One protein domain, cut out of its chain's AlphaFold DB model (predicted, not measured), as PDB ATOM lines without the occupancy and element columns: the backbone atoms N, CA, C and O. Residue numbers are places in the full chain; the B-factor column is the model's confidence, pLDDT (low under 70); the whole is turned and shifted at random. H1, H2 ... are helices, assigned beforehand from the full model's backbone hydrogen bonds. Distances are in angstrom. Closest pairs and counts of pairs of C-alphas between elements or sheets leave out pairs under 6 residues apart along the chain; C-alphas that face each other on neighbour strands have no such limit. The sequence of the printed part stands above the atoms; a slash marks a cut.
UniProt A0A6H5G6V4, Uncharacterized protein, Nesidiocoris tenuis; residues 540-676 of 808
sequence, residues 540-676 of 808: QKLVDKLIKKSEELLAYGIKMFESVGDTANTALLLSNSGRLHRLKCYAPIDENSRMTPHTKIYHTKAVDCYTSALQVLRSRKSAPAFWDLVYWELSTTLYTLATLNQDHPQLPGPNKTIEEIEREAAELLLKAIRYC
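This is residues 540 to 676 of the 808 residues of an uncharacterized protein of Nesidiocoris tenuis (UniProt A0A6H5G6V4). Five helices run back and forth in a flattened stack, with H2, H3 and H4 as an up-and-down bundle in the middle, each running against the one before it. H1 packs on H2 at one end of the stack, and H5 packs on part of H4 at the other. The printed part has 137 residues, with five named helices in the order H1 to H5 and no named strand; the class is all helix. The whole is compact, with a radius of gyration of the C-alphas of 16.6 A and spans of 50 by 39 by 23 A.

H4, residues 624 to 647, touches H3, residues 597 to 617, at a shallow tilt of 21 degrees, opposite ways; their closest C-alphas, Tyr 610 and Leu 634, are 5.8 A apart. With residues 626 to 637 alone, H4 touches H2, residues 567 to 585, the same way, closest at the C-alphas of Ser 575 and Val 630, 6.2 A. H2 and H3 form a helical hairpin at 9 degrees, and the C-alphas of Gly 578 and Ala 606 come within 3.9 A. H1, residues 540 to 563, touches H2, closest at the C-alphas of Ile 558 and Thr 570, 5.3 A. With residues 635 to 646 alone, H4 touches H5, residues 658 to 674, closest at the C-alphas of Leu 638 and Ala 672, 5.1 A. H1 and H5 are apart. In H1, H2, H3, H4 and H5 every O i to N i+4 pair is within hydrogen-bond range.

H1 begins at C-alpha 540, (-16.430, -24.103, -28.202), and is 34.7 A long; H4 is 34.1 A, H3 30.7 A, H2 27.4 A. H5, 24.7 A, ends at C-alpha 674, (8.210, -24.833, -54.965).

The C-alphas farthest apart, Val 564 and Pro 654, are 49.9 A apart. The printed part has no cut; the link from H2 to H3 is long. The model's pLDDT is under 70 at residues 587 to 597 and 650 to 655.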
ATOM      1  N   GLN A 540     -16.972 -25.149 -27.321       78.00
ATOM      2  CA  GLN A 540     -16.430 -24.103 -28.202       78.00
ATOM      3  C   GLN A 540     -15.893 -22.898 -27.410       78.00
ATOM      4  O   GLN A 540     -14.805 -22.399 -27.673       78.00
ATOM      5  N   LYS A 541     -16.609 -22.492 -26.351       82.44
ATOM      6  CA  LYS A 541     -16.202 -21.394 -25.459       82.44
ATOM      7  C   LYS A 541     -14.841 -21.630 -24.797       82.44
ATOM      8  O   LYS A 541     -14.073 -20.685 -24.618       82.44
ATOM      9  N   LEU A 542     -14.554 -22.869 -24.390       84.00
ATOM     10  CA  LEU A 542     -13.265 -23.228 -23.799       84.00
ATOM     11  C   LEU A 542     -12.159 -23.183 -24.856       84.00
ATOM     12  O   LEU A 542     -11.106 -22.604 -24.591       84.00
ATOM     13  N   VAL A 543     -12.418 -23.740 -26.042       82.62
ATOM     14  CA  VAL A 543     -11.484 -23.726 -27.178       82.62
ATOM     15  C   VAL A 543     -11.122 -22.288 -27.553       82.62
ATOM     16  O   VAL A 543      -9.943 -21.940 -27.567       82.62
ATOM     17  N   ASP A 544     -12.116 -21.415 -27.728       83.00
ATOM     18  CA  ASP A 544     -11.911 -20.003 -28.070       83.00
ATOM     19  C   ASP A 544     -11.098 -19.263 -26.994       83.00
ATOM     20  O   ASP A 544     -10.183 -18.491 -27.303       83.00
ATOM     21  N   LYS A 545     -11.382 -19.528 -25.709       88.50
ATOM     22  CA  LYS A 545     -10.641 -18.946 -24.580       88.50
ATOM     23  C   LYS A 545      -9.176 -19.392 -24.569       88.50
ATOM     24  O   LYS A 545      -8.292 -18.559 -24.359       88.50
ATOM     25  N   LEU A 546      -8.913 -20.684 -24.773       88.62
ATOM     26  CA  LEU A 546      -7.557 -21.243 -24.809       88.62
ATOM     27  C   LEU A 546      -6.770 -20.717 -26.006       88.62
ATOM     28  O   LEU A 546      -5.606 -20.343 -25.859       88.62
ATOM     29  N   ILE A 547      -7.418 -20.623 -27.166       88.88
ATOM     30  CA  ILE A 547      -6.842 -20.049 -28.377       88.88
ATOM     31  C   ILE A 547      -6.433 -18.591 -28.145       88.88
ATOM     32  O   ILE A 547      -5.287 -18.238 -28.425       88.88
ATOM     33  N   LYS A 548      -7.328 -17.761 -27.592       89.94
ATOM     34  CA  LYS A 548      -7.035 -16.349 -27.309       89.94
ATOM     35  C   LYS A 548      -5.849 -16.205 -26.354       89.94
ATOM     36  O   LYS A 548      -4.924 -15.445 -26.626       89.94
ATOM     37  N   LYS A 549      -5.843 -16.985 -25.268       93.31
ATOM     38  CA  LYS A 549      -4.741 -16.981 -24.297       93.31
ATOM     39  C   LYS A 549      -3.419 -17.427 -24.933       93.31
ATOM     40  O   LYS A 549      -2.376 -16.859 -24.632       93.31
ATOM     41  N   SER A 550      -3.462 -18.416 -25.826       93.25
ATOM     42  CA  SER A 550      -2.278 -18.893 -26.551       93.25
ATOM     43  C   SER A 550      -1.719 -17.822 -27.490       93.25
ATOM     44  O   SER A 550      -0.509 -17.628 -27.525       93.25
ATOM     45  N   GLU A 551      -2.574 -17.080 -28.203       92.50
ATOM     46  CA  GLU A 551      -2.138 -15.952 -29.043       92.50
ATOM     47  C   GLU A 551      -1.471 -14.845 -28.226       92.50
ATOM     48  O   GLU A 551      -0.410 -14.363 -28.613       92.50
ATOM     49  N   GLU A 552      -2.063 -14.464 -27.091       94.56
ATOM     50  CA  GLU A 552      -1.512 -13.437 -26.198       94.56
ATOM     51  C   GLU A 552      -0.127 -13.838 -25.666       94.56
ATOM     52  O   GLU A 552       0.809 -13.038 -25.711       94.56
ATOM     53  N   LEU A 553       0.024 -15.090 -25.220       95.44
ATOM     54  CA  LEU A 553       1.288 -15.613 -24.695       95.44
ATOM     55  C   LEU A 553       2.361 -15.751 -25.779       95.44
ATOM     56  O   LEU A 553       3.504 -15.361 -25.547       95.44
ATOM     57  N   LEU A 554       2.009 -16.261 -26.964       95.44
ATOM     58  CA  LEU A 554       2.946 -16.364 -28.086       95.44
ATOM     59  C   LEU A 554       3.404 -14.978 -28.548       95.44
ATOM     60  O   LEU A 554       4.600 -14.758 -28.711       95.44
ATOM     61  N   ALA A 555       2.480 -14.024 -28.693       94.69
ATOM     62  CA  ALA A 555       2.813 -12.655 -29.080       94.69
ATOM     63  C   ALA A 555       3.701 -11.960 -28.038       94.69
ATOM     64  O   ALA A 555       4.612 -11.218 -28.402       94.69
ATOM     65  N   TYR A 556       3.456 -12.201 -26.747       95.50
ATOM     66  CA  TYR A 556       4.315 -11.701 -25.679       95.50
ATOM     67  C   TYR A 556       5.714 -12.330 -25.738       95.50
ATOM     68  O   TYR A 556       6.704 -11.604 -25.735       95.50
ATOM     69  N   GLY A 557       5.803 -13.657 -25.874       95.25
ATOM     70  CA  GLY A 557       7.076 -14.370 -25.989       95.25
ATOM     71  C   GLY A 557       7.904 -13.927 -27.198       95.25
ATOM     72  O   GLY A 557       9.105 -13.714 -27.057       95.25
ATOM     73  N   ILE A 558       7.267 -13.715 -28.357       95.00
ATOM     74  CA  ILE A 558       7.930 -13.203 -29.568       95.00
ATOM     75  C   ILE A 558       8.577 -11.848 -29.276       95.00
ATOM     76  O   ILE A 558       9.773 -11.692 -29.494       95.00
ATOM     77  N   LYS A 559       7.832 -10.904 -28.683       95.75
ATOM     78  CA  LYS A 559       8.372  -9.583 -28.315       95.75
ATOM     79  C   LYS A 559       9.554  -9.679 -27.351       95.75
ATOM     80  O   LYS A 559      10.514  -8.923 -27.482       95.75
ATOM     81  N   MET A 560       9.493 -10.598 -26.386       95.38
ATOM     82  CA  MET A 560      10.580 -10.806 -25.428       95.38
ATOM     83  C   MET A 560      11.844 -11.328 -26.122       95.38
ATOM     84  O   MET A 560      12.910 -10.744 -25.931       95.38
ATOM     85  N   PHE A 561      11.742 -12.357 -26.970       94.81
ATOM     86  CA  PHE A 561      12.903 -12.898 -27.690       94.81
ATOM     87  C   PHE A 561      13.451 -11.943 -28.759       94.81
ATOM     88  O   PHE A 561      14.666 -11.843 -28.926       94.81
ATOM     89  N   GLU A 562      12.587 -11.162 -29.412       94.56
ATOM     90  CA  GLU A 562      13.003 -10.066 -30.293       94.56
ATOM     91  C   GLU A 562      13.815  -9.008 -29.537       94.56
ATOM     92  O   GLU A 562      14.845  -8.561 -30.040       94.56
ATOM     93  N   SER A 563      13.409  -8.647 -28.312       94.88
ATOM     94  CA  SER A 563      14.107  -7.631 -27.509       94.88
ATOM     95  C   SER A 563      15.527  -8.031 -27.096       94.88
ATOM     96  O   SER A 563      16.379  -7.161 -26.926       94.88
ATOM     97  N   VAL A 564      15.795  -9.336 -26.977       94.88
ATOM     98  CA  VAL A 564      17.125  -9.882 -26.657       94.88
ATOM     99  C   VAL A 564      17.899 -10.345 -27.899       94.88
ATOM    100  O   VAL A 564      19.037 -10.787 -27.779       94.88
ATOM    101  N   GLY A 565      17.308 -10.233 -29.094       90.12
ATOM    102  CA  GLY A 565      17.938 -10.621 -30.357       90.12
ATOM    103  C   GLY A 565      18.058 -12.134 -30.588       90.12
ATOM    104  O   GLY A 565      18.865 -12.551 -31.419       90.12
ATOM    105  N   ASP A 566      17.275 -12.962 -29.889       92.06
ATOM    106  CA  ASP A 566      17.300 -14.421 -30.048       92.06
ATOM    107  C   ASP A 566      16.463 -14.856 -31.259       92.06
ATOM    108  O   ASP A 566      15.264 -15.132 -31.181       92.06
ATOM    109  N   THR A 567      17.115 -14.930 -32.415       90.88
ATOM    110  CA  THR A 567      16.454 -15.282 -33.677       90.88
ATOM    111  C   THR A 567      15.930 -16.719 -33.710       90.88
ATOM    112  O   THR A 567      14.961 -16.990 -34.419       90.88
ATOM    113  N   ALA A 568      16.551 -17.647 -32.973       88.75
ATOM    114  CA  ALA A 568      16.159 -19.054 -32.986       88.75
ATOM    115  C   ALA A 568      14.831 -19.248 -32.245       88.75
ATOM    116  O   ALA A 568      13.878 -19.790 -32.811       88.75
ATOM    117  N   ASN A 569      14.735 -18.728 -31.018       91.06
ATOM    118  CA  ASN A 569      13.508 -18.811 -30.231       91.06
ATOM    119  C   ASN A 569      12.380 -17.955 -30.824       91.06
ATOM    120  O   ASN A 569      11.234 -18.407 -30.858       91.06
ATOM    121  N   THR A 570      12.686 -16.785 -31.398       93.81
ATOM    122  CA  THR A 570      11.692 -15.994 -32.144       93.81
ATOM    123  C   THR A 570      11.108 -16.785 -33.318       93.81
ATOM    124  O   THR A 570       9.886 -16.837 -33.479       93.81
ATOM    125  N   ALA A 571      11.943 -17.463 -34.114       92.56
ATOM    126  CA  ALA A 571      11.470 -18.287 -35.227       92.56
ATOM    127  C   ALA A 571      10.630 -19.490 -34.761       92.56
ATOM    128  O   ALA A 571       9.622 -19.815 -35.392       92.56
ATOM    129  N   LEU A 572      10.993 -20.127 -33.642       91.69
ATOM    130  CA  LEU A 572      10.210 -21.213 -33.046       91.69
ATOM    131  C   LEU A 572       8.835 -20.740 -32.562       91.69
ATOM    132  O   LEU A 572       7.835 -21.413 -32.816       91.69
ATOM    133  N   LEU A 573       8.752 -19.575 -31.916       94.06
ATOM    134  CA  LEU A 573       7.464 -19.026 -31.491       94.06
ATOM    135  C   LEU A 573       6.591 -18.604 -32.676       94.06
ATOM    136  O   LEU A 573       5.397 -18.894 -32.664       94.06
ATOM    137  N   LEU A 574       7.172 -18.013 -33.724       94.25
ATOM    138  CA  LEU A 574       6.461 -17.732 -34.977       94.25
ATOM    139  C   LEU A 574       5.946 -19.023 -35.634       94.25
ATOM    140  O   LEU A 574       4.804 -19.073 -36.091       94.25
ATOM    141  N   SER A 575       6.742 -20.093 -35.619       93.44
ATOM    142  CA  SER A 575       6.316 -21.421 -36.077       93.44
ATOM    143  C   SER A 575       5.136 -21.955 -35.254       93.44
ATOM    144  O   SER A 575       4.131 -22.404 -35.812       93.44
ATOM    145  N   ASN A 576       5.184 -21.815 -33.926       93.81
ATOM    146  CA  ASN A 576       4.081 -22.190 -33.039       93.81
ATOM    147  C   ASN A 576       2.817 -21.344 -33.279       93.81
ATOM    148  O   ASN A 576       1.714 -21.892 -33.270       93.81
ATOM    149  N   SER A 577       2.945 -20.044 -33.571       94.12
ATOM    150  CA  SER A 577       1.822 -19.201 -34.009       94.12
ATOM    151  C   SER A 577       1.213 -19.701 -35.323       94.12
ATOM    152  O   SER A 577      -0.011 -19.767 -35.451       94.12
ATOM    153  N   GLY A 578       2.045 -20.143 -36.271       93.62
ATOM    154  CA  GLY A 578       1.584 -20.779 -37.504       93.62
ATOM    155  C   GLY A 578       0.788 -22.063 -37.245       93.62
ATOM    156  O   GLY A 578      -0.278 -22.270 -37.831       93.62
ATOM    157  N   ARG A 579       1.252 -22.907 -36.315       91.56
ATOM    158  CA  ARG A 579       0.534 -24.121 -35.882       91.56
ATOM    159  C   ARG A 579      -0.799 -23.783 -35.216       91.56
ATOM    160  O   ARG A 579      -1.810 -24.400 -35.542       91.56
ATOM    161  N   LEU A 580      -0.833 -22.760 -34.360       91.31
ATOM    162  CA  LEU A 580      -2.065 -22.285 -33.727       91.31
ATOM    163  C   LEU A 580      -3.093 -21.807 -34.762       91.31
ATOM    164  O   LEU A 580      -4.274 -22.124 -34.645       91.31
ATOM    165  N   HIS A 581      -2.666 -21.095 -35.808       90.50
ATOM    166  CA  HIS A 581      -3.564 -20.705 -36.895       90.50
ATOM    167  C   HIS A 581      -4.096 -21.907 -37.681       90.50
ATOM    168  O   HIS A 581      -5.280 -21.928 -38.004       90.50
ATOM    169  N   ARG A 582      -3.285 -22.944 -37.920       88.00
ATOM    170  CA  ARG A 582      -3.790 -24.197 -38.510       88.00
ATOM    171  C   ARG A 582      -4.825 -24.874 -37.617       88.00
ATOM    172  O   ARG A 582      -5.828 -25.343 -38.134       88.00
ATOM    173  N   LEU A 583      -4.620 -24.888 -36.299       84.81
ATOM    174  CA  LEU A 583      -5.606 -25.422 -35.354       84.81
ATOM    175  C   LEU A 583      -6.918 -24.627 -35.390       84.81
ATOM    176  O   LEU A 583      -7.989 -25.226 -35.385       84.81
ATOM    177  N   LYS A 584      -6.855 -23.295 -35.523       83.75
ATOM    178  CA  LYS A 584      -8.050 -22.450 -35.699       83.75
ATOM    179  C   LYS A 584      -8.871 -22.814 -36.935       83.75
ATOM    180  O   LYS A 584     -10.087 -22.666 -36.883       83.75
ATOM    181  N   CYS A 585      -8.253 -23.303 -38.016       77.12
ATOM    182  CA  CYS A 585      -9.000 -23.767 -39.191       77.12
ATOM    183  C   CYS A 585     -10.014 -24.863 -38.835       77.12
ATOM    184  O   CYS A 585     -11.079 -24.909 -39.439       77.12
ATOM    185  N   TYR A 586      -9.681 -25.708 -37.857       72.19
ATOM    186  CA  TYR A 586     -10.490 -26.840 -37.404       72.19
ATOM    187  C   TYR A 586     -11.277 -26.541 -36.117       72.19
ATOM    188  O   TYR A 586     -11.939 -27.424 -35.586       72.19
ATOM    189  N   ALA A 587     -11.193 -25.311 -35.596       64.19
ATOM    190  CA  ALA A 587     -11.886 -24.909 -34.376       64.19
ATOM    191  C   ALA A 587     -13.417 -24.781 -34.498       64.19
ATOM    192  O   ALA A 587     -14.060 -24.986 -33.471       64.19
ATOM    193  N   PRO A 588     -14.040 -24.434 -35.647       62.53
ATOM    194  CA  PRO A 588     -15.489 -24.540 -35.757       62.53
ATOM    195  C   PRO A 588     -15.893 -26.019 -35.836       62.53
ATOM    196  O   PRO A 588     -15.549 -26.701 -36.798       62.53
ATOM    197  N   ILE A 589     -16.639 -26.497 -34.832       55.03
ATOM    198  CA  ILE A 589     -17.243 -27.844 -34.775       55.03
ATOM    199  C   ILE A 589     -18.475 -27.892 -35.702       55.03
ATOM    200  O   ILE A 589     -19.593 -28.137 -35.263       55.03
ATOM    201  N   ASP A 590     -18.304 -27.551 -36.977       51.88
ATOM    202  CA  ASP A 590     -19.352 -27.702 -37.986       51.88
ATOM    203  C   ASP A 590     -18.864 -28.732 -39.011       51.88
ATOM    204  O   ASP A 590     -17.831 -28.540 -39.654       51.88
ATOM    205  N   GLU A 591     -19.584 -29.852 -39.125       49.47
ATOM    206  CA  GLU A 591     -19.235 -31.053 -39.910       49.47
ATOM    207  C   GLU A 591     -19.156 -30.801 -41.428       49.47
ATOM    208  O   GLU A 591     -18.789 -31.676 -42.220       49.47
ATOM    209  N   ASN A 592     -19.481 -29.586 -41.868       48.81
ATOM    210  CA  ASN A 592     -19.460 -29.227 -43.271       48.81
ATOM    211  C   ASN A 592     -18.025 -29.026 -43.776       48.81
ATOM    212  O   ASN A 592     -17.441 -27.947 -43.689       48.81
ATOM    213  N   SER A 593     -17.514 -30.093 -44.396       49.00
ATOM    214  CA  SER A 593     -16.221 -30.258 -45.084       49.00
ATOM    215  C   SER A 593     -16.012 -29.332 -46.301       49.00
ATOM    216  O   SER A 593     -15.536 -29.763 -47.345       49.00
ATOM    217  N   ARG A 594     -16.403 -28.056 -46.235       54.19
ATOM    218  CA  ARG A 594     -16.177 -27.071 -47.306       54.19
ATOM    219  C   ARG A 594     -15.115 -26.064 -46.881       54.19
ATOM    220  O   ARG A 594     -15.086 -25.633 -45.732       54.19
ATOM    221  N   MET A 595     -14.284 -25.626 -47.831       57.72
ATOM    222  CA  MET A 595     -13.372 -24.491 -47.652       57.72
ATOM    223  C   MET A 595     -14.188 -23.224 -47.364       57.72
ATOM    224  O   MET A 595     -14.613 -22.500 -48.269       57.72
ATOM    225  N   THR A 596     -14.422 -22.934 -46.090       65.06
ATOM    226  CA  THR A 596     -15.045 -21.677 -45.681       65.06
ATOM    227  C   THR A 596     -14.037 -20.534 -45.864       65.06
ATOM    228  O   THR A 596     -12.828 -20.748 -45.730       65.06
ATOM    229  N   PRO A 597     -14.472 -19.289 -46.124       67.69
ATOM    230  CA  PRO A 597     -13.576 -18.128 -46.120       67.69
ATOM    231  C   PRO A 597     -12.695 -18.057 -44.858       67.69
ATOM    232  O   PRO A 597     -11.539 -17.649 -44.926       67.69
ATOM    233  N   HIS A 598     -13.219 -18.552 -43.733       71.31
ATOM    234  CA  HIS A 598     -12.515 -18.717 -42.465       71.31
ATOM    235  C   HIS A 598     -11.260 -19.603 -42.588       71.31
ATOM    236  O   HIS A 598     -10.165 -19.159 -42.247       71.31
ATOM    237  N   THR A 599     -11.381 -20.817 -43.139       76.44
ATOM    238  CA  THR A 599     -10.241 -21.742 -43.321       76.44
ATOM    239  C   THR A 599      -9.138 -21.157 -44.211       76.44
ATOM    240  O   THR A 599      -7.961 -21.209 -43.845       76.44
ATOM    241  N   LYS A 600      -9.494 -20.500 -45.328       79.56
ATOM    242  CA  LYS A 600      -8.523 -19.832 -46.220       79.56
ATOM    243  C   LYS A 600      -7.758 -18.718 -45.495       79.56
ATOM    244  O   LYS A 600      -6.540 -18.621 -45.646       79.56
ATOM    245  N   ILE A 601      -8.442 -17.906 -44.682       85.12
ATOM    246  CA  ILE A 601      -7.816 -16.822 -43.904       85.12
ATOM    247  C   ILE A 601      -6.779 -17.381 -42.925       85.12
ATOM    248  O   ILE A 601      -5.656 -16.882 -42.877       85.12
ATOM    249  N   TYR A 602      -7.120 -18.415 -42.157       87.38
ATOM    250  CA  TYR A 602      -6.209 -18.941 -41.138       87.38
ATOM    251  C   TYR A 602      -5.041 -19.740 -41.713       87.38
ATOM    252  O   TYR A 602      -3.923 -19.590 -41.224       87.38
ATOM    253  N   HIS A 603      -5.237 -20.495 -42.797       88.12
ATOM    254  CA  HIS A 603      -4.109 -21.085 -43.519       88.12
ATOM    255  C   HIS A 603      -3.174 -20.017 -44.096       88.12
ATOM    256  O   HIS A 603      -1.958 -20.190 -44.041       88.12
ATOM    257  N   THR A 604      -3.714 -18.901 -44.597       90.50
ATOM    258  CA  THR A 604      -2.895 -17.777 -45.082       90.50
ATOM    259  C   THR A 604      -2.083 -17.165 -43.941       90.50
ATOM    260  O   THR A 604      -0.866 -17.078 -44.052       90.50
ATOM    261  N   LYS A 605      -2.714 -16.880 -42.793       92.50
ATOM    262  CA  LYS A 605      -2.004 -16.409 -41.590       92.50
ATOM    263  C   LYS A 605      -0.923 -17.387 -41.128       92.50
ATOM    264  O   LYS A 605       0.154 -16.963 -40.729       92.50
ATOM    265  N   ALA A 606      -1.187 -18.692 -41.195       94.50
ATOM    266  CA  ALA A 606      -0.186 -19.701 -40.865       94.50
ATOM    267  C   ALA A 606       1.022 -19.633 -41.813       94.50
ATOM    268  O   ALA A 606       2.161 -19.641 -41.351       94.50
ATOM    269  N   VAL A 607       0.781 -19.518 -43.124       94.88
ATOM    270  CA  VAL A 607       1.833 -19.319 -44.135       94.88
ATOM    271  C   VAL A 607       2.639 -18.052 -43.847       94.88
ATOM    272  O   VAL A 607       3.868 -18.103 -43.922       94.88
ATOM    273  N   ASP A 608       1.984 -16.953 -43.473       95.69
ATOM    274  CA  ASP A 608       2.655 -15.696 -43.121       95.69
ATOM    275  C   ASP A 608       3.562 -15.879 -41.897       95.69
ATOM    276  O   ASP A 608       4.729 -15.498 -41.938       95.69
ATOM    277  N   CYS A 609       3.082 -16.546 -40.843       96.50
ATOM    278  CA  CYS A 609       3.882 -16.848 -39.654       96.50
ATOM    279  C   CYS A 609       5.139 -17.671 -39.974       96.50
ATOM    280  O   CYS A 609       6.232 -17.303 -39.541       96.50
ATOM    281  N   TYR A 610       5.021 -18.753 -40.752       97.00
ATOM    282  CA  TYR A 610       6.193 -19.557 -41.125       97.00
ATOM    283  C   TYR A 610       7.140 -18.803 -42.063       97.00
ATOM    284  O   TYR A 610       8.356 -18.940 -41.950       97.00
ATOM    285  N   THR A 611       6.607 -17.980 -42.969       95.75
ATOM    286  CA  THR A 611       7.430 -17.146 -43.856       95.75
ATOM    287  C   THR A 611       8.227 -16.126 -43.041       95.75
ATOM    288  O   THR A 611       9.433 -15.995 -43.245       95.75
ATOM    289  N   SER A 612       7.595 -15.474 -42.063       95.62
ATOM    290  CA  SER A 612       8.265 -14.581 -41.111       95.62
ATOM    291  C   SER A 612       9.320 -15.319 -40.284       95.62
ATOM    292  O   SER A 612      10.421 -14.806 -40.107       95.62
ATOM    293  N   ALA A 613       9.046 -16.549 -39.839       95.12
ATOM    294  CA  ALA A 613      10.030 -17.366 -39.126       95.12
ATOM    295  C   ALA A 613      11.281 -17.644 -39.984       95.12
ATOM    296  O   ALA A 613      12.404 -17.480 -39.508       95.12
ATOM    297  N   LEU A 614      11.112 -17.984 -41.268       93.75
ATOM    298  CA  LEU A 614      12.238 -18.154 -42.196       93.75
ATOM    299  C   LEU A 614      12.982 -16.832 -42.451       93.75
ATOM    300  O   LEU A 614      14.207 -16.827 -42.539       93.75
ATOM    301  N   GLN A 615      12.281 -15.697 -42.521       94.06
ATOM    302  CA  GLN A 615      12.923 -14.381 -42.648       94.06
ATOM    303  C   GLN A 615      13.793 -14.044 -41.430       94.06
ATOM    304  O   GLN A 615      14.914 -13.562 -41.600       94.06
ATOM    305  N   VAL A 616      13.318 -14.351 -40.218       93.06
ATOM    306  CA  VAL A 616      14.078 -14.172 -38.971       93.06
ATOM    307  C   VAL A 616      15.338 -15.042 -38.962       93.06
ATOM    308  O   VAL A 616      16.411 -14.557 -38.607       93.06
ATOM    309  N   LEU A 617      15.245 -16.297 -39.417       91.69
ATOM    310  CA  LEU A 617      16.403 -17.194 -39.524       91.69
ATOM    311  C   LEU A 617      17.380 -16.796 -40.649       91.69
ATOM    312  O   LEU A 617      18.561 -17.148 -40.589       91.69
ATOM    313  N   ARG A 618      16.915 -16.040 -41.655       90.25
ATOM    314  CA  ARG A 618      17.631 -15.536 -42.849       90.25
ATOM    315  C   ARG A 618      18.126 -16.599 -43.829       90.25
ATOM    316  O   ARG A 618      17.904 -16.468 -45.028       90.25
ATOM    317  N   SER A 619      18.841 -17.617 -43.354       88.62
ATOM    318  CA  SER A 619      19.413 -18.664 -44.202       88.62
ATOM    319  C   SER A 619      19.447 -20.007 -43.489       88.62
ATOM    320  O   SER A 619      19.652 -20.065 -42.283       88.62
ATOM    321  N   ARG A 620      19.388 -21.103 -44.248       87.12
ATOM    322  CA  ARG A 620      19.536 -22.453 -43.692       87.12
ATOM    323  C   ARG A 620      20.847 -22.664 -42.924       87.12
ATOM    324  O   ARG A 620      20.878 -23.443 -41.984       87.12
ATOM    325  N   LYS A 621      21.926 -21.960 -43.291       85.62
ATOM    326  CA  LYS A 621      23.248 -22.107 -42.656       85.62
ATOM    327  C   LYS A 621      23.305 -21.576 -41.220       85.62
ATOM    328  O   LYS A 621      24.166 -22.023 -40.475       85.62
ATOM    329  N   SER A 622      22.445 -20.625 -40.845       83.00
ATOM    330  CA  SER A 622      22.474 -20.023 -39.502       83.00
ATOM    331  C   SER A 622      21.969 -20.996 -38.438       83.00
ATOM    332  O   SER A 622      22.554 -21.092 -37.365       83.00
ATOM    333  N   ALA A 623      20.905 -21.736 -38.754       83.94
ATOM    334  CA  ALA A 623      20.306 -22.726 -37.876       83.94
ATOM    335  C   ALA A 623      19.620 -23.843 -38.691       83.94
ATOM    336  O   ALA A 623      18.400 -23.804 -38.873       83.94
ATOM    337  N   PRO A 624      20.375 -24.846 -39.178       86.44
ATOM    338  CA  PRO A 624      19.855 -25.867 -40.093       86.44
ATOM    339  C   PRO A 624      18.656 -26.644 -39.540       86.44
ATOM    340  O   PRO A 624      17.648 -26.777 -40.226       86.44
ATOM    341  N   ALA A 625      18.719 -27.086 -38.279       85.12
ATOM    342  CA  ALA A 625      17.652 -27.873 -37.659       85.12
ATOM    343  C   ALA A 625      16.325 -27.094 -37.550       85.12
ATOM    344  O   ALA A 625      15.265 -27.603 -37.917       85.12
ATOM    345  N   PHE A 626      16.376 -25.837 -37.090       86.44
ATOM    346  CA  PHE A 626      15.186 -24.986 -36.981       86.44
ATOM    347  C   PHE A 626      14.661 -24.564 -38.353       86.44
ATOM    348  O   PHE A 626      13.449 -24.544 -38.561       86.44
ATOM    349  N   TRP A 627      15.556 -24.281 -39.302       91.06
ATOM    350  CA  TRP A 627      15.177 -23.972 -40.675       91.06
ATOM    351  C   TRP A 627      14.411 -25.129 -41.312       91.06
ATOM    352  O   TRP A 627      13.311 -24.925 -41.818       91.06
ATOM    353  N   ASP A 628      14.954 -26.343 -41.237       89.12
ATOM    354  CA  ASP A 628      14.357 -27.531 -41.848       89.12
ATOM    355  C   ASP A 628      13.011 -27.880 -41.197       89.12
ATOM    356  O   ASP A 628      12.080 -28.303 -41.885       89.12
ATOM    357  N   LEU A 629      12.861 -27.649 -39.885       89.62
ATOM    358  CA  LEU A 629      11.580 -27.755 -39.178       89.62
ATOM    359  C   LEU A 629      10.542 -26.751 -39.704       89.62
ATOM    360  O   LEU A 629       9.447 -27.156 -40.093       89.62
ATOM    361  N   VAL A 630      10.868 -25.457 -39.737       92.56
ATOM    362  CA  VAL A 630       9.935 -24.411 -40.196       92.56
ATOM    363  C   VAL A 630       9.594 -24.591 -41.677       92.56
ATOM    364  O   VAL A 630       8.436 -24.448 -42.071       92.56
ATOM    365  N   TYR A 631      10.577 -24.959 -42.500       93.31
ATOM    366  CA  TYR A 631      10.385 -25.202 -43.927       93.31
ATOM    367  C   TYR A 631       9.461 -26.404 -44.181       93.31
ATOM    368  O   TYR A 631       8.596 -26.355 -45.059       93.31
ATOM    369  N   TRP A 632       9.580 -27.465 -43.377       92.25
ATOM    370  CA  TRP A 632       8.661 -28.605 -43.399       92.25
ATOM    371  C   TRP A 632       7.226 -28.221 -43.030       92.25
ATOM    372  O   TRP A 632       6.285 -28.609 -43.730       92.25
ATOM    373  N   GLU A 633       7.039 -27.426 -41.978       93.25
ATOM    374  CA  GLU A 633       5.713 -26.958 -41.558       93.25
ATOM    375  C   GLU A 633       5.061 -26.043 -42.603       93.25
ATOM    376  O   GLU A 633       3.877 -26.199 -42.921       93.25
ATOM    377  N   LEU A 634       5.840 -25.143 -43.209       94.94
ATOM    378  CA  LEU A 634       5.384 -24.287 -44.303       94.94
ATOM    379  C   LEU A 634       4.951 -25.113 -45.517       94.94
ATOM    380  O   LEU A 634       3.847 -24.927 -46.030       94.94
ATOM    381  N   SER A 635       5.792 -26.060 -45.943       94.56
ATOM    382  CA  SER A 635       5.486 -26.973 -47.048       94.56
ATOM    383  C   SER A 635       4.213 -27.777 -46.788       94.56
ATOM    384  O   SER A 635       3.337 -27.852 -47.647       94.56
ATOM    385  N   THR A 636       4.062 -28.306 -45.570       92.19
ATOM    386  CA  THR A 636       2.863 -29.043 -45.145       92.19
ATOM    387  C   THR A 636       1.619 -28.159 -45.223       92.19
ATOM    388  O   THR A 636       0.597 -28.568 -45.766       92.19
ATOM    389  N   THR A 637       1.716 -26.919 -44.742       92.75
ATOM    390  CA  THR A 637       0.602 -25.962 -44.750       92.75
ATOM    391  C   THR A 637       0.189 -25.578 -46.169       92.75
ATOM    392  O   THR A 637      -1.004 -25.518 -46.461       92.75
ATOM    393  N   LEU A 638       1.160 -25.347 -47.058       94.00
ATOM    394  CA  LEU A 638       0.908 -25.038 -48.467       94.00
ATOM    395  C   LEU A 638       0.315 -26.229 -49.216       94.00
ATOM    396  O   LEU A 638      -0.614 -26.035 -49.995       94.00
ATOM    397  N   TYR A 639       0.812 -27.442 -48.958       93.38
ATOM    398  CA  TYR A 639       0.251 -28.671 -49.510       93.38
ATOM    399  C   TYR A 639      -1.225 -28.813 -49.123       93.38
ATOM    400  O   TYR A 639      -2.072 -28.891 -50.007       93.38
ATOM    401  N   THR A 640      -1.548 -28.738 -47.825       89.81
ATOM    402  CA  THR A 640      -2.932 -28.830 -47.332       89.81
ATOM    403  C   THR A 640      -3.824 -27.733 -47.910       89.81
ATOM    404  O   THR A 640      -4.933 -28.018 -48.355       89.81
ATOM    405  N   LEU A 641      -3.352 -26.483 -47.942       89.06
ATOM    406  CA  LEU A 641      -4.114 -25.372 -48.513       89.06
ATOM    407  C   LEU A 641      -4.404 -25.591 -50.005       89.06
ATOM    408  O   LEU A 641      -5.525 -25.345 -50.444       89.06
ATOM    409  N   ALA A 642      -3.418 -26.058 -50.775       90.75
ATOM    410  CA  ALA A 642      -3.568 -26.294 -52.206       90.75
ATOM    411  C   ALA A 642      -4.518 -27.466 -52.502       90.75
ATOM    412  O   ALA A 642      -5.399 -27.329 -53.350       90.75
ATOM    413  N   THR A 643      -4.399 -28.586 -51.778       89.00
ATOM    414  CA  THR A 643      -5.293 -29.740 -51.967       89.00
ATOM    415  C   THR A 643      -6.724 -29.415 -51.565       89.00
ATOM    416  O   THR A 643      -7.639 -29.678 -52.334       89.00
ATOM    417  N   LEU A 644      -6.931 -28.763 -50.414       84.19
ATOM    418  CA  LEU A 644      -8.272 -28.366 -49.976       84.19
ATOM    419  C   LEU A 644      -8.905 -27.339 -50.922       84.19
ATOM    420  O   LEU A 644     -10.117 -27.356 -51.118       84.19
ATOM    421  N   ASN A 645      -8.111 -26.435 -51.507       84.31
ATOM    422  CA  ASN A 645      -8.625 -25.456 -52.464       84.31
ATOM    423  C   ASN A 645      -9.093 -26.111 -53.771       84.31
ATOM    424  O   ASN A 645     -10.074 -25.648 -54.346       84.31
ATOM    425  N   GLN A 646      -8.422 -27.183 -54.202       86.06
ATOM    426  CA  GLN A 646      -8.822 -27.978 -55.360       86.06
ATOM    427  C   GLN A 646     -10.028 -28.882 -55.063       86.06
ATOM    428  O   GLN A 646     -10.943 -28.951 -55.879       86.06
ATOM    429  N   ASP A 647     -10.035 -29.569 -53.917       82.50
ATOM    430  CA  ASP A 647     -11.074 -30.547 -53.554       82.50
ATOM    431  C   ASP A 647     -12.397 -29.851 -53.164       82.50
ATOM    432  O   ASP A 647     -13.490 -30.371 -53.404       82.50
ATOM    433  N   HIS A 648     -12.308 -28.639 -52.604       78.69
ATOM    434  CA  HIS A 648     -13.449 -27.832 -52.171       78.69
ATOM    435  C   HIS A 648     -13.315 -26.377 -52.653       78.69
ATOM    436  O   HIS A 648     -13.070 -25.475 -51.841       78.69
ATOM    437  N   PRO A 649     -13.476 -26.110 -53.962       74.31
ATOM    438  CA  PRO A 649     -13.412 -24.752 -54.482       74.31
ATOM    439  C   PRO A 649     -14.524 -23.889 -53.874       74.31
ATOM    440  O   PRO A 649     -15.636 -24.353 -53.610       74.31
ATOM    441  N   GLN A 650     -14.230 -22.608 -53.637       68.12
ATOM    442  CA  GLN A 650     -15.252 -21.657 -53.195       68.12
ATOM    443  C   GLN A 650     -16.315 -21.519 -54.287       68.12
ATOM    444  O   GLN A 650     -15.972 -21.474 -55.468       68.12
ATOM    445  N   LEU A 651     -17.592 -21.424 -53.899       64.44
ATOM    446  CA  LEU A 651     -18.658 -21.130 -54.856       64.44
ATOM    447  C   LEU A 651     -18.303 -19.838 -55.612       64.44
ATOM    448  O   LEU A 651     -17.893 -18.868 -54.961       64.44
ATOM    449  N   PRO A 652     -18.442 -19.807 -56.949       62.47
ATOM    450  CA  PRO A 652     -18.214 -18.591 -57.714       62.47
ATOM    451  C   PRO A 652     -19.142 -17.501 -57.177       62.47
ATOM    452  O   PRO A 652     -20.366 -17.615 -57.225       62.47
ATOM    453  N   GLY A 653     -18.550 -16.461 -56.587       64.88
ATOM    454  CA  GLY A 653     -19.284 -15.247 -56.251       64.88
ATOM    455  C   GLY A 653     -19.738 -14.533 -57.530       64.88
ATOM    456  O   GLY A 653     -19.272 -14.877 -58.616       64.88
ATOM    457  N   PRO A 654     -20.565 -13.479 -57.429       59.44
ATOM    458  CA  PRO A 654     -21.071 -12.748 -58.599       59.44
ATOM    459  C   PRO A 654     -19.971 -12.184 -59.519       59.44
ATOM    460  O   PRO A 654     -20.244 -11.881 -60.673       59.44
ATOM    461  N   ASN A 655     -18.729 -12.086 -59.026       60.06
ATOM    462  CA  ASN A 655     -17.582 -11.510 -59.728       60.06
ATOM    463  C   ASN A 655     -16.445 -12.515 -60.005       60.06
ATOM    464  O   ASN A 655     -15.349 -12.072 -60.331       60.06
ATOM    465  N   LYS A 656     -16.642 -13.829 -59.804       74.38
ATOM    466  CA  LYS A 656     -15.587 -14.836 -60.029       74.38
ATOM    467  C   LYS A 656     -16.028 -15.903 -61.018       74.38
ATOM    468  O   LYS A 656     -16.998 -16.616 -60.770       74.38
ATOM    469  N   THR A 657     -15.285 -16.037 -62.108       79.81
ATOM    470  CA  THR A 657     -15.499 -17.093 -63.105       79.81
ATOM    471  C   THR A 657     -14.876 -18.419 -62.655       79.81
ATOM    472  O   THR A 657     -13.970 -18.451 -61.819       79.81
ATOM    473  N   ILE A 658     -15.345 -19.533 -63.226       77.56
ATOM    474  CA  ILE A 658     -14.769 -20.866 -62.978       77.56
ATOM    475  C   ILE A 658     -13.292 -20.900 -63.402       77.56
ATOM    476  O   ILE A 658     -12.460 -21.418 -62.663       77.56
ATOM    477  N   GLU A 659     -12.946 -20.259 -64.522       79.56
ATOM    478  CA  GLU A 659     -11.560 -20.152 -65.005       79.56
ATOM    479  C   GLU A 659     -10.636 -19.456 -63.993       79.56
ATOM    480  O   GLU A 659      -9.491 -19.863 -63.793       79.56
ATOM    481  N   GLU A 660     -11.117 -18.412 -63.316       82.56
ATOM    482  CA  GLU A 660     -10.342 -17.722 -62.281       82.56
ATOM    483  C   GLU A 660     -10.139 -18.588 -61.036       82.56
ATOM    484  O   GLU A 660      -9.075 -18.519 -60.419       82.56
ATOM    485  N   ILE A 661     -11.123 -19.419 -60.684       81.62
ATOM    486  CA  ILE A 661     -11.022 -20.371 -59.572       81.62
ATOM    487  C   ILE A 661     -10.007 -21.473 -59.903       81.62
ATOM    488  O   ILE A 661      -9.137 -21.762 -59.082       81.62
ATOM    489  N   GLU A 662     -10.069 -22.050 -61.107       84.75
ATOM    490  CA  GLU A 662      -9.096 -23.048 -61.569       84.75
ATOM    491  C   GLU A 662      -7.678 -22.462 -61.625       84.75
ATOM    492  O   GLU A 662      -6.715 -23.107 -61.206       84.75
ATOM    493  N   ARG A 663      -7.535 -21.209 -62.072       87.44
ATOM    494  CA  ARG A 663      -6.250 -20.503 -62.083       87.44
ATOM    495  C   ARG A 663      -5.705 -20.268 -60.669       87.44
ATOM    496  O   ARG A 663      -4.529 -20.541 -60.442       87.44
ATOM    497  N   GLU A 664      -6.532 -19.819 -59.719       87.50
ATOM    498  CA  GLU A 664      -6.130 -19.684 -58.307       87.50
ATOM    499  C   GLU A 664      -5.659 -21.032 -57.722       87.50
ATOM    500  O   GLU A 664      -4.631 -21.087 -57.041       87.50
ATOM    501  N   ALA A 665      -6.364 -22.126 -58.026       88.88
ATOM    502  CA  ALA A 665      -5.984 -23.468 -57.585       88.88
ATOM    503  C   ALA A 665      -4.647 -23.919 -58.199       88.88
ATOM    504  O   ALA A 665      -3.771 -24.421 -57.489       88.88
ATOM    505  N   ALA A 666      -4.442 -23.682 -59.499       91.69
ATOM    506  CA  ALA A 666      -3.189 -23.988 -60.185       91.69
ATOM    507  C   ALA A 666      -1.999 -23.197 -59.609       91.69
ATOM    508  O   ALA A 666      -0.925 -23.761 -59.387       91.69
ATOM    509  N   GLU A 667      -2.183 -21.905 -59.319       93.50
ATOM    510  CA  GLU A 667      -1.161 -21.053 -58.697       93.50
ATOM    511  C   GLU A 667      -0.776 -21.553 -57.295       93.50
ATOM    512  O   GLU A 667       0.413 -21.601 -56.961       93.50
ATOM    513  N   LEU A 668      -1.753 -21.982 -56.487       92.19
ATOM    514  CA  LEU A 668      -1.503 -22.557 -55.162       92.19
ATOM    515  C   LEU A 668      -0.769 -23.902 -55.235       92.19
ATOM    516  O   LEU A 668       0.184 -24.105 -54.479       92.19
ATOM    517  N   LEU A 669      -1.149 -24.790 -56.160       95.38
ATOM    518  CA  LEU A 669      -0.450 -26.061 -56.395       95.38
ATOM    519  C   LEU A 669       1.009 -25.821 -56.810       95.38
ATOM    520  O   LEU A 669       1.925 -26.405 -56.230       95.38
ATOM    521  N   LEU A 670       1.250 -24.901 -57.751       96.12
ATOM    522  CA  LEU A 670       2.602 -24.513 -58.168       96.12
ATOM    523  C   LEU A 670       3.408 -23.905 -57.016       96.12
ATOM    524  O   LEU A 670       4.600 -24.194 -56.881       96.12
ATOM    525  N   LYS A 671       2.772 -23.087 -56.170       95.44
ATOM    526  CA  LYS A 671       3.408 -22.550 -54.962       95.44
ATOM    527  C   LYS A 671       3.804 -23.683 -54.014       95.44
ATOM    528  O   LYS A 671       4.943 -23.686 -53.563       95.44
ATOM    529  N   ALA A 672       2.930 -24.654 -53.754       96.00
ATOM    530  CA  ALA A 672       3.236 -25.795 -52.889       96.00
ATOM    531  C   ALA A 672       4.391 -26.659 -53.437       96.00
ATOM    532  O   ALA A 672       5.274 -27.049 -52.673       96.00
ATOM    533  N   ILE A 673       4.450 -26.875 -54.758       96.25
ATOM    534  CA  ILE A 673       5.550 -27.611 -55.413       96.25
ATOM    535  C   ILE A 673       6.900 -26.927 -55.159       96.25
ATOM    536  O   ILE A 673       7.880 -27.603 -54.859       96.25
ATOM    537  N   ARG A 674       6.964 -25.588 -55.218       95.38
ATOM    538  CA  ARG A 674       8.210 -24.833 -54.965       95.38
ATOM    539  C   ARG A 674       8.756 -25.015 -53.548       95.38
ATOM    540  O   ARG A 674       9.955 -24.868 -53.351       95.38
ATOM    541  N   TYR A 675       7.893 -25.335 -52.585       94.25
ATOM    542  CA  TYR A 675       8.272 -25.597 -51.195       94.25
ATOM    543  C   TYR A 675       8.469 -27.094 -50.901       94.25
ATOM    544  O   TYR A 675       8.508 -27.499 -49.739       94.25
ATOM    545  N   CYS A 676       8.599 -27.935 -51.928       93.75
ATOM    546  CA  CYS A 676       9.073 -29.307 -51.770       93.75
ATOM    547  C   CYS A 676      10.596 -29.337 -51.956       93.75
ATOM    548  O   CYS A 676      11.089 -29.050 -53.046       93.75
TER     549      CYS A 676